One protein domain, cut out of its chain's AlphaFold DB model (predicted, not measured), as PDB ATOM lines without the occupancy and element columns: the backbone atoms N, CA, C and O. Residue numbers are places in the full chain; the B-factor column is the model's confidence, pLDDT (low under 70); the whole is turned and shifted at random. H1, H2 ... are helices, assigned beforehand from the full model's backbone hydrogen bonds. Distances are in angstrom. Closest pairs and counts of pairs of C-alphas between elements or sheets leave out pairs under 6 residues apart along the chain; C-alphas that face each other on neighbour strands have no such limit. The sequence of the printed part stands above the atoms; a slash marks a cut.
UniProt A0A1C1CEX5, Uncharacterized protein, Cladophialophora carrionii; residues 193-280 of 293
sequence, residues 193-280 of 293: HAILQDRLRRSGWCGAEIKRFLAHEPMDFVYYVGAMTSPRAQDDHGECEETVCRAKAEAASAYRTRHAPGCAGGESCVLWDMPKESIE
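This is residues 193 to 280 of the 293 residues of an uncharacterized protein of Cladophialophora carrionii (UniProt A0A1C1CEX5). There is little regular structure: three short helices, H1 to H3, cluster side by side at one end, and from them a long winding stretch, residues 227 to 275, leads away to tiny H4. Residues 272 to 280 stick out. The 88 printed residues include four named helices, H1 to H4 in chain order, holding 33 residues, and no named strand: all helix. The whole is loose, with a radius of gyration of the C-alphas of 17.2 A, and spans 50 by 30 by 27 A.

Start at H1, residues 193 to 202; it touches H2, residues 207 to 216, closest at C-alphas 197 and 210, 6.5 A. This helical hairpin runs opposite ways at 35.5 degrees, only just a steep tilt. H1 also touches H3, residues 219 to 226, closest at C-alphas 200 and 226, 4.4 A, the same way at a shallow tilt of 15 degrees. H4, residues 276 to 280, is apart from H1, H2 and H3. In H1, H2, H3 and H4 every O i to N i+4 pair is within hydrogen-bond range.

Find C-alpha 193 at (245.673, 166.580, 160.826), where H1 begins its 14.1 A; H2 measures 14.3 A, H3 10.3 A and H4 6.3 A, ending at C-alpha 280, (215.128, 161.897, 143.553).

The printed part has no cut; its one long link joins H3 to H4. Look for low pLDDT, under 70, at residues 248 to 256, 271 to 274 and 279.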
ATOM      1  N   HIS A 193     246.769 165.936 161.558       83.33
ATOM      2  CA  HIS A 193     245.673 166.580 160.826       83.33
ATOM      3  C   HIS A 193     245.813 168.099 160.758       83.33
ATOM      4  O   HIS A 193     245.540 168.666 159.709       83.33
ATOM      5  N   ALA A 194     246.291 168.754 161.821       85.05
ATOM      6  CA  ALA A 194     246.512 170.202 161.815       85.05
ATOM      7  C   ALA A 194     247.532 170.632 160.741       85.05
ATOM      8  O   ALA A 194     247.348 171.646 160.073       85.05
ATOM      9  N   ILE A 195     248.575 169.827 160.526       86.25
ATOM     10  CA  ILE A 195     249.642 170.108 159.556       86.25
ATOM     11  C   ILE A 195     249.133 169.895 158.130       86.25
ATOM     12  O   ILE A 195     249.399 170.698 157.239       86.25
ATOM     13  N   LEU A 196     248.374 168.822 157.910       91.76
ATOM     14  CA  LEU A 196     247.741 168.546 156.620       91.76
ATOM     15  C   LEU A 196     246.660 169.574 156.288       91.76
ATOM     16  O   LEU A 196     246.565 170.020 155.148       91.76
ATOM     17  N   GLN A 197     245.889 169.992 157.291       92.66
ATOM     18  CA  GLN A 197     244.902 171.056 157.178       92.66
ATOM     19  C   GLN A 197     245.557 172.370 156.755       92.66
ATOM     20  O   GLN A 197     245.095 173.004 155.811       92.66
ATOM     21  N   ASP A 198     246.641 172.767 157.425       90.84
ATOM     22  CA  ASP A 198     247.420 173.949 157.059       90.84
ATOM     23  C   ASP A 198     247.991 173.842 155.636       90.84
ATOM     24  O   ASP A 198     247.877 174.777 154.843       90.84
ATOM     25  N   ARG A 199     248.540 172.677 155.276       92.10
ATOM     26  CA  ARG A 199     249.053 172.420 153.927       92.10
ATOM     27  C   ARG A 199     247.962 172.586 152.866       92.10
ATOM     28  O   ARG A 199     248.191 173.273 151.879       92.10
ATOM     29  N   LEU A 200     246.773 172.017 153.076       94.04
ATOM     30  CA  LEU A 200     245.645 172.178 152.154       94.04
ATOM     31  C   LEU A 200     245.187 173.643 152.054       94.04
ATOM     32  O   LEU A 200     244.963 174.134 150.950       94.04
ATOM     33  N   ARG A 201     245.092 174.360 153.181       93.23
ATOM     34  CA  ARG A 201     244.729 175.789 153.192       93.23
ATOM     35  C   ARG A 201     245.700 176.623 152.363       93.23
ATOM     36  O   ARG A 201     245.268 177.403 151.522       93.23
ATOM     37  N   ARG A 202     247.008 176.424 152.558       91.87
ATOM     38  CA  ARG A 202     248.053 177.131 151.797       91.87
ATOM     39  C   ARG A 202     248.031 176.814 150.305       91.87
ATOM     40  O   ARG A 202     248.430 177.650 149.506       91.87
ATOM     41  N   SER A 203     247.532 175.640 149.943       92.38
ATOM     42  CA  SER A 203     247.372 175.212 148.555       92.38
ATOM     43  C   SER A 203     246.046 175.650 147.914       92.38
ATOM     44  O   SER A 203     245.743 175.239 146.794       92.38
ATOM     45  N   GLY A 204     245.252 176.489 148.589       92.09
ATOM     46  CA  GLY A 204     244.029 177.079 148.034       92.09
ATOM     47  C   GLY A 204     242.813 176.149 148.040       92.09
ATOM     48  O   GLY A 204     241.887 176.348 147.257       92.09
ATOM     49  N   TRP A 205     242.810 175.105 148.872       92.82
ATOM     50  CA  TRP A 205     241.660 174.204 148.998       92.82
ATOM     51  C   TRP A 205     240.536 174.829 149.829       92.82
ATOM     52  O   TRP A 205     240.784 175.488 150.841       92.82
ATOM     53  N   CYS A 206     239.287 174.575 149.431       91.99
ATOM     54  CA  CYS A 206     238.104 175.078 150.123       91.99
ATOM     55  C   CYS A 206     237.927 174.433 151.506       91.99
ATOM     56  O   CYS A 206     238.209 173.249 151.691       91.99
ATOM     57  N   GLY A 207     237.381 175.178 152.475       91.22
ATOM     58  CA  GLY A 207     237.098 174.682 153.828       91.22
ATOM     59  C   GLY A 207     236.257 173.397 153.855       91.22
ATOM     60  O   GLY A 207     236.595 172.472 154.599       91.22
ATOM     61  N   ALA A 208     235.234 173.301 152.998       90.07
ATOM     62  CA  ALA A 208     234.409 172.100 152.856       90.07
ATOM     63  C   ALA A 208     235.202 170.889 152.348       90.07
ATOM     64  O   ALA A 208     235.075 169.781 152.870       90.07
ATOM     65  N   GLU A 209     236.056 171.100 151.345       91.19
ATOM     66  CA  GLU A 209     236.901 170.039 150.792       91.19
ATOM     67  C   GLU A 209     237.935 169.579 151.806       91.19
ATOM     68  O   GLU A 209     238.126 168.380 151.982       91.19
ATOM     69  N   ILE A 210     238.550 170.519 152.526       93.46
ATOM     70  CA  ILE A 210     239.501 170.226 153.595       93.46
ATOM     71  C   ILE A 210     238.852 169.332 154.653       93.46
ATOM     72  O   ILE A 210     239.428 168.308 155.020       93.46
ATOM     73  N   LYS A 211     237.651 169.688 155.130       91.24
ATOM     74  CA  LYS A 211     236.924 168.870 156.109       91.24
ATOM     75  C   LYS A 211     236.597 167.487 155.554       91.24
ATOM     76  O   LYS A 211     236.843 166.500 156.243       91.24
ATOM     77  N   ARG A 212     236.116 167.398 154.309       90.68
ATOM     78  CA  ARG A 212     235.825 166.118 153.646       90.68
ATOM     79  C   ARG A 212     237.070 165.236 153.535       90.68
ATOM     80  O   ARG A 212     237.014 164.067 153.901       90.68
ATOM     81  N   PHE A 213     238.186 165.791 153.065       92.17
ATOM     82  CA  PHE A 213     239.443 165.065 152.912       92.17
ATOM     83  C   PHE A 213     239.965 164.544 154.247       92.17
ATOM     84  O   PHE A 213     240.270 163.365 154.363       92.17
ATOM     85  N   LEU A 214     240.003 165.387 155.280       90.60
ATOM     86  CA  LEU A 214     240.478 164.979 156.604       90.60
ATOM     87  C   LEU A 214     239.553 163.968 157.302       90.60
ATOM     88  O   LEU A 214     239.998 163.271 158.212       90.60
ATOM     89  N   ALA A 215     238.274 163.902 156.919       87.47
ATOM     90  CA  ALA A 215     237.308 162.975 157.500       87.47
ATOM     91  C   ALA A 215     237.283 161.603 156.810       87.47
ATOM     92  O   ALA A 215     237.027 160.602 157.479       87.47
ATOM     93  N   HIS A 216     237.514 161.555 155.494       86.89
ATOM     94  CA  HIS A 216     237.219 160.367 154.687       86.89
ATOM     95  C   HIS A 216     238.388 159.845 153.857       86.89
ATOM     96  O   HIS A 216     238.316 158.713 153.385       86.89
ATOM     97  N   GLU A 217     239.452 160.627 153.682       89.07
ATOM     98  CA  GLU A 217     240.583 160.227 152.851       89.07
ATOM     99  C   GLU A 217     241.786 159.819 153.704       89.07
ATOM    100  O   GLU A 217     242.029 160.390 154.774       89.07
ATOM    101  N   PRO A 218     242.586 158.846 153.243       88.23
ATOM    102  CA  PRO A 218     243.760 158.418 153.979       88.23
ATOM    103  C   PRO A 218     244.846 159.507 153.965       88.23
ATOM    104  O   PRO A 218     244.968 160.296 153.027       88.23
ATOM    105  N   MET A 219     245.676 159.534 155.011       90.38
ATOM    106  CA  MET A 219     246.688 160.575 155.230       90.38
ATOM    107  C   MET A 219     247.598 160.836 154.015       90.38
ATOM    108  O   MET A 219     247.921 161.985 153.718       90.38
ATOM    109  N   ASP A 220     248.021 159.782 153.322       90.08
ATOM    110  CA  ASP A 220     248.884 159.835 152.142       90.08
ATOM    111  C   ASP A 220     248.201 160.508 150.941       90.08
ATOM    112  O   ASP A 220     248.836 161.304 150.245       90.08
ATOM    113  N   PHE A 221     246.894 160.290 150.758       91.26
ATOM    114  CA  PHE A 221     246.093 161.036 149.784       91.26
ATOM    115  C   PHE A 221     246.040 162.520 150.149       91.26
ATOM    116  O   PHE A 221     246.322 163.377 149.313       91.26
ATOM    117  N   VAL A 222     245.733 162.839 151.411       93.19
ATOM    118  CA  VAL A 222     245.643 164.233 151.874       93.19
ATOM    119  C   VAL A 222     246.985 164.952 151.710       93.19
ATOM    120  O   VAL A 222     247.033 166.109 151.292       93.19
ATOM    121  N   TYR A 223     248.088 164.261 151.993       93.45
ATOM    122  CA  TYR A 223     249.439 164.770 151.788       93.45
ATOM    123  C   TYR A 223     249.741 165.061 150.309       93.45
ATOM    124  O   TYR A 223     250.264 166.139 150.003       93.45
ATOM    125  N   TYR A 224     249.375 164.142 149.407       93.76
ATOM    126  CA  TYR A 224     249.524 164.306 147.959       93.76
ATOM    127  C   TYR A 224     248.717 165.498 147.440       93.76
ATOM    128  O   TYR A 224     249.259 166.397 146.799       93.76
ATOM    129  N   VAL A 225     247.426 165.539 147.766       93.02
ATOM    130  CA  VAL A 225     246.497 166.576 147.303       93.02
ATOM    131  C   VAL A 225     246.853 167.941 147.889       93.02
ATOM    132  O   VAL A 225     246.831 168.942 147.179       93.02
ATOM    133  N   GLY A 226     247.303 167.992 149.144       93.16
ATOM    134  CA  GLY A 226     247.840 169.211 149.746       93.16
ATOM    135  C   GLY A 226     249.136 169.706 149.099       93.16
ATOM    136  O   GLY A 226     249.509 170.855 149.307       93.16
ATOM    137  N   ALA A 227     249.837 168.882 148.319       92.28
ATOM    138  CA  ALA A 227     250.997 169.307 147.537       92.28
ATOM    139  C   ALA A 227     250.623 169.930 146.178       92.28
ATOM    140  O   ALA A 227     251.485 170.509 145.522       92.28
ATOM    141  N   MET A 228     249.365 169.800 145.752       91.57
ATOM    142  CA  MET A 228     248.846 170.400 144.528       91.57
ATOM    143  C   MET A 228     248.196 171.741 144.836       91.57
ATOM    144  O   MET A 228     247.445 171.842 145.805       91.57
ATOM    145  N   THR A 229     248.375 172.722 143.953       90.65
ATOM    146  CA  THR A 229     247.457 173.864 143.894       90.65
ATOM    147  C   THR A 229     246.047 173.348 143.628       90.65
ATOM    148  O   THR A 229     245.853 172.512 142.739       90.65
ATOM    149  N   SER A 230     245.067 173.835 144.389       90.61
ATOM    150  CA  SER A 230     243.661 173.529 144.141       90.61
ATOM    151  C   SER A 230     243.310 173.853 142.681       90.61
ATOM    152  O   SER A 230     243.556 174.976 142.235       90.61
ATOM    153  N   PRO A 231     242.704 172.921 141.921       86.32
ATOM    154  CA  PRO A 231     242.248 173.190 140.553       86.32
ATOM    155  C   PRO A 231     241.199 174.311 140.457       86.32
ATOM    156  O   PRO A 231     240.903 174.801 139.369       86.32
ATOM    157  N   ARG A 232     240.619 174.675 141.605       85.39
ATOM    158  CA  ARG A 232     239.600 175.708 141.794       85.39
ATOM    159  C   ARG A 232     240.117 176.851 142.664       85.39
ATOM    160  O   ARG A 232     239.322 177.531 143.300       85.39
ATOM    161  N   ALA A 233     241.438 177.033 142.742       84.29
ATOM    162  CA  ALA A 233     242.057 178.107 143.519       84.29
ATOM    163  C   ALA A 233     241.620 179.502 143.042       84.29
ATOM    164  O   ALA A 233     241.606 180.431 143.841       84.29
ATOM    165  N   GLN A 234     241.273 179.631 141.759       82.84
ATOM    166  CA  GLN A 234     240.731 180.853 141.169       82.84
ATOM    167  C   GLN A 234     239.235 181.063 141.442       82.84
ATOM    168  O   GLN A 234     238.766 182.178 141.314       82.84
ATOM    169  N   ASP A 235     238.470 180.028 141.796       84.84
ATOM    170  CA  ASP A 235     237.025 180.195 141.993       84.84
ATOM    171  C   ASP A 235     236.730 181.019 143.262       84.84
ATOM    172  O   ASP A 235     237.492 180.981 144.232       84.84
ATOM    173  N   ASP A 236     235.595 181.723 143.294       81.97
ATOM    174  CA  ASP A 236     235.157 182.422 144.506       81.97
ATOM    175  C   ASP A 236     234.532 181.426 145.496       81.97
ATOM    176  O   ASP A 236     233.460 180.862 145.253       81.97
ATOM    177  N   HIS A 237     235.210 181.223 146.629       84.73
ATOM    178  CA  HIS A 237     234.776 180.352 147.726       84.73
ATOM    179  C   HIS A 237     234.165 181.118 148.909       84.73
ATOM    180  O   HIS A 237     233.960 180.517 149.964       84.73
ATOM    181  N   GLY A 238     233.870 182.416 148.776       82.56
ATOM    182  CA  GLY A 238     233.357 183.250 149.872       82.56
ATOM    183  C   GLY A 238     232.027 182.775 150.474       82.56
ATOM    184  O   GLY A 238     231.763 183.015 151.648       82.56
ATOM    185  N   GLU A 239     231.215 182.055 149.694       83.74
ATOM    186  CA  GLU A 239     229.922 181.488 150.116       83.74
ATOM    187  C   GLU A 239     230.007 180.009 150.536       83.74
ATOM    188  O   GLU A 239     228.986 179.382 150.821       83.74
ATOM    189  N   CYS A 240     231.201 179.408 150.545       86.89
ATOM    190  CA  CYS A 240     231.352 178.012 150.939       86.89
ATOM    191  C   CYS A 240     231.054 177.821 152.432       86.89
ATOM    192  O   CYS A 240     231.607 178.502 153.294       86.89
ATOM    193  N   GLU A 241     230.218 176.832 152.735       85.12
ATOM    194  CA  GLU A 241     229.938 176.400 154.100       85.12
ATOM    195  C   GLU A 241     230.977 175.373 154.561       85.12
ATOM    196  O   GLU A 241     231.820 174.901 153.798       85.12
ATOM    197  N   GLU A 242     230.907 174.969 155.828       81.11
ATOM    198  CA  GLU A 242     231.829 173.973 156.369       81.11
ATOM    199  C   GLU A 242     231.681 172.584 155.729       81.11
ATOM    200  O   GLU A 242     232.648 171.831 155.683       81.11
ATOM    201  N   THR A 243     230.494 172.217 155.250       83.09
ATOM    202  CA  THR A 243     230.217 170.884 154.681       83.09
ATOM    203  C   THR A 243     229.838 170.926 153.206       83.09
ATOM    204  O   THR A 243     229.755 169.877 152.571       83.09
ATOM    205  N   VAL A 244     229.624 172.118 152.644       83.90
ATOM    206  CA  VAL A 244     229.158 172.302 151.267       83.90
ATOM    207  C   VAL A 244     230.049 173.316 150.560       83.90
ATOM    208  O   VAL A 244     230.114 174.483 150.938       83.90
ATOM    209  N   CYS A 245     230.721 172.873 149.496       84.85
ATOM    210  CA  CYS A 245     231.441 173.766 148.594       84.85
ATOM    211  C   CYS A 245     230.433 174.423 147.641       84.85
ATOM    212  O   CYS A 245     229.841 173.738 146.808       84.85
ATOM    213  N   ARG A 246     230.240 175.741 147.773       82.71
ATOM    214  CA  ARG A 246     229.349 176.564 146.935       82.71
ATOM    215  C   ARG A 246     230.119 177.439 145.943       82.71
ATOM    216  O   ARG A 246     229.615 178.475 145.523       82.71
ATOM    217  N   ALA A 247     231.343 177.035 145.602       79.02
ATOM    218  CA  ALA A 247     232.226 177.810 144.744       79.02
ATOM    219  C   ALA A 247     231.520 178.220 143.447       79.02
ATOM    220  O   ALA A 247     230.985 177.367 142.729       79.02
ATOM    221  N   LYS A 248     231.533 179.516 143.140       68.16
ATOM    222  CA  LYS A 248     231.073 180.018 141.845       68.16
ATOM    223  C   LYS A 248     232.268 179.988 140.908       68.16
ATOM    224  O   LYS A 248     233.261 180.665 141.162       68.16
ATOM    225  N   ALA A 249     232.178 179.203 139.837       66.18
ATOM    226  CA  ALA A 249     233.208 179.221 138.808       66.18
ATOM    227  C   ALA A 249     233.329 180.652 138.266       66.18
ATOM    228  O   ALA A 249     232.361 181.162 137.694       66.18
ATOM    229  N   GLU A 250     234.505 181.278 138.400       63.20
ATOM    230  CA  GLU A 250     234.764 182.622 137.842       63.20
ATOM    231  C   GLU A 250     234.424 182.673 136.346       63.20
ATOM    232  O   GLU A 250     233.992 183.689 135.806       63.20
ATOM    233  N   ALA A 251     234.567 181.526 135.681       62.78
ATOM    234  CA  ALA A 251     234.360 181.349 134.262       62.78
ATOM    235  C   ALA A 251     233.155 180.447 133.942       62.78
ATOM    236  O   ALA A 251     233.187 179.732 132.940       62.78
ATOM    237  N   ALA A 252     232.084 180.458 134.747       64.15
ATOM    238  CA  ALA A 252     230.861 179.704 134.426       64.15
ATOM    239  C   ALA A 252     230.352 180.010 132.999       64.15
ATOM    240  O   ALA A 252     229.938 179.108 132.277       64.15
ATOM    241  N   SER A 253     230.484 181.264 132.554       62.53
ATOM    242  CA  SER A 253     230.172 181.701 131.186       62.53
ATOM    243  C   SER A 253     231.144 181.180 130.116       62.53
ATOM    244  O   SER A 253     230.788 181.133 128.940       62.53
ATOM    245  N   ALA A 254     232.360 180.781 130.494       67.17
ATOM    246  CA  ALA A 254     233.363 180.210 129.597       67.17
ATOM    247  C   ALA A 254     233.375 178.673 129.598       67.17
ATOM    248  O   ALA A 254     234.114 178.077 128.807       67.17
ATOM    249  N   TYR A 255     232.587 178.017 130.461       69.94
ATOM    250  CA  TYR A 255     232.476 176.563 130.464       69.94
ATOM    251  C   TYR A 255     231.953 176.086 129.105       69.94
ATOM    252  O   TYR A 255     230.841 176.408 128.689       69.94
ATOM    253  N   ARG A 256     232.772 175.303 128.400       66.57
ATOM    254  CA  ARG A 256     232.380 174.641 127.154       66.57
ATOM    255  C   ARG A 256     232.206 173.156 127.420       66.57
ATOM    256  O   ARG A 256     233.194 172.452 127.640       66.57
ATOM    257  N   THR A 257     230.965 172.683 127.349       75.61
ATOM    258  CA  THR A 257     230.648 171.253 127.374       75.61
ATOM    259  C   THR A 257     231.437 170.543 126.274       75.61
ATOM    260  O   THR A 257     231.392 170.937 125.108       75.61
ATOM    261  N   ARG A 258     232.201 169.509 126.640       76.57
ATOM    262  CA  ARG A 258     232.897 168.663 125.664       76.57
ATOM    263  C   ARG A 258     231.986 167.520 125.249       76.57
ATOM    264  O   ARG A 258     231.404 166.851 126.095       76.57
ATOM    265  N   HIS A 259     231.917 167.281 123.949       80.34
ATOM    266  CA  HIS A 259     231.181 166.162 123.383       80.34
ATOM    267  C   HIS A 259     232.108 164.957 123.166       80.34
ATOM    268  O   HIS A 259     233.319 165.122 122.989       80.34
ATOM    269  N   ALA A 260     231.550 163.743 123.173       80.20
ATOM    270  CA  ALA A 260     232.300 162.532 122.846       80.20
ATOM    271  C   ALA A 260     232.873 162.600 121.410       80.20
ATOM    272  O   ALA A 260     232.266 163.242 120.544       80.20
ATOM    273  N   PRO A 261     234.007 161.934 121.118       81.13
ATOM    274  CA  PRO A 261     234.530 161.845 119.756       81.13
ATOM    275  C   PRO A 261     233.465 161.323 118.777       81.13
ATOM    276  O   PRO A 261     232.857 160.285 119.024       81.13
ATOM    277  N   GLY A 262     233.228 162.048 117.679       83.15
ATOM    278  CA  GLY A 262     232.201 161.713 116.679       83.15
ATOM    279  C   GLY A 262     230.804 162.286 116.954       83.15
ATOM    280  O   GLY A 262     229.912 162.130 116.124       83.15
ATOM    281  N   CYS A 263     230.597 162.981 118.073       82.36
ATOM    282  CA  CYS A 263     229.360 163.714 118.313       82.36
ATOM    283  C   CYS A 263     229.304 164.974 117.434       82.36
ATOM    284  O   CYS A 263     230.230 165.786 117.451       82.36
ATOM    285  N   ALA A 264     228.200 165.162 116.705       81.23
ATOM    286  CA  ALA A 264     227.978 166.341 115.864       81.23
ATOM    287  C   ALA A 264     227.772 167.646 116.666       81.23
ATOM    288  O   ALA A 264     227.788 168.730 116.085       81.23
ATOM    289  N   GLY A 265     227.626 167.559 117.995       77.01
ATOM    290  CA  GLY A 265     227.381 168.710 118.862       77.01
ATOM    291  C   GLY A 265     226.030 169.390 118.593       77.01
ATOM    292  O   GLY A 265     225.187 168.890 117.841       77.01
ATOM    293  N   GLY A 266     225.808 170.534 119.244       75.42
ATOM    294  CA  GLY A 266     224.575 171.319 119.095       75.42
ATOM    295  C   GLY A 266     223.311 170.573 119.538       75.42
ATOM    296  O   GLY A 266     223.370 169.692 120.391       75.42
ATOM    297  N   GLU A 267     222.169 170.908 118.931       74.92
ATOM    298  CA  GLU A 267     220.845 170.334 119.246       74.92
ATOM    299  C   GLU A 267     220.750 168.820 118.989       74.92
ATOM    300  O   GLU A 267     219.891 168.146 119.548       74.92
ATOM    301  N   SER A 268     221.648 168.264 118.166       74.00
ATOM    302  CA  SER A 268     221.706 166.820 117.896       74.00
ATOM    303  C   SER A 268     222.332 166.014 119.040       74.00
ATOM    304  O   SER A 268     222.177 164.794 119.110       74.00
ATOM    305  N   CYS A 269     223.055 166.686 119.942       75.23
ATOM    306  CA  CYS A 269     223.642 166.065 121.114       75.23
ATOM    307  C   CYS A 269     222.608 166.014 122.239       75.23
ATOM    308  O   CYS A 269     222.419 166.989 122.965       75.23
ATOM    309  N   VAL A 270     221.986 164.852 122.430       74.55
ATOM    310  CA  VAL A 270     221.154 164.607 123.609       74.55
ATOM    311  C   VAL A 270     222.064 164.617 124.835       74.55
ATOM    312  O   VAL A 270     222.930 163.751 124.985       74.55
ATOM    313  N   LEU A 271     221.891 165.615 125.700       68.97
ATOM    314  CA  LEU A 271     222.398 165.544 127.063       68.97
ATOM    315  C   LEU A 271     221.779 164.298 127.692       68.97
ATOM    316  O   LEU A 271     220.559 164.200 127.813       68.97
ATOM    317  N   TRP A 272     222.623 163.336 128.060       66.30
ATOM    318  CA  TRP A 272     222.218 162.303 129.001       66.30
ATOM    319  C   TRP A 272     222.083 162.998 130.343       66.30
ATOM    320  O   TRP A 272     223.046 163.097 131.102       66.30
ATOM    321  N   ASP A 273     220.913 163.583 130.566       61.87
ATOM    322  CA  ASP A 273     220.584 164.111 131.870       61.87
ATOM    323  C   ASP A 273     220.559 162.952 132.867       61.87
ATOM    324  O   ASP A 273     220.336 161.787 132.507       61.87
ATOM    325  N   MET A 274     220.826 163.271 134.125       69.16
ATOM    326  CA  MET A 274     220.677 162.296 135.188       69.16
ATOM    327  C   MET A 274     219.216 161.804 135.170       69.16
ATOM    328  O   MET A 274     218.311 162.642 135.148       69.16
ATOM    329  N   PRO A 275     218.946 160.481 135.141       73.09
ATOM    330  CA  PRO A 275     217.576 159.976 135.195       73.09
ATOM    331  C   PRO A 275     216.835 160.618 136.371       73.09
ATOM    332  O   PRO A 275     217.443 160.841 137.421       73.09
ATOM    333  N   LYS A 276     215.542 160.928 136.221       74.20
ATOM    334  CA  LYS A 276     214.759 161.580 137.290       74.20
ATOM    335  C   LYS A 276     214.851 160.808 138.604       74.20
ATOM    336  O   LYS A 276     215.006 161.405 139.660       74.20
ATOM    337  N   GLU A 277     214.887 159.486 138.508       75.72
ATOM    338  CA  GLU A 277     215.055 158.557 139.620       75.72
ATOM    339  C   GLU A 277     216.371 158.791 140.381       75.72
ATOM    340  O   GLU A 277     216.448 158.575 141.583       75.72
ATOM    341  N   SER A 278     217.425 159.244 139.698       72.40
ATOM    342  CA  SER A 278     218.714 159.586 140.308       72.40
ATOM    343  C   SER A 278     218.726 160.995 140.917       72.40
ATOM    344  O   SER A 278     219.421 161.214 141.907       72.40
ATOM    345  N   ILE A 279     217.928 161.933 140.386       67.47
ATOM    346  CA  ILE A 279     217.688 163.249 141.011       67.47
ATOM    347  C   ILE A 279     216.941 163.066 142.334       67.47
ATOM    348  O   ILE A 279     217.372 163.602 143.350       67.47
ATOM    349  N   GLU A 280     215.904 162.227 142.348       76.02
ATOM    350  CA  GLU A 280     215.128 161.897 143.553       76.02
ATOM    351  C   GLU A 280     215.974 161.230 144.655       76.02
ATOM    352  O   GLU A 280     215.660 161.361 145.835       76.02
TER     353      GLU A 280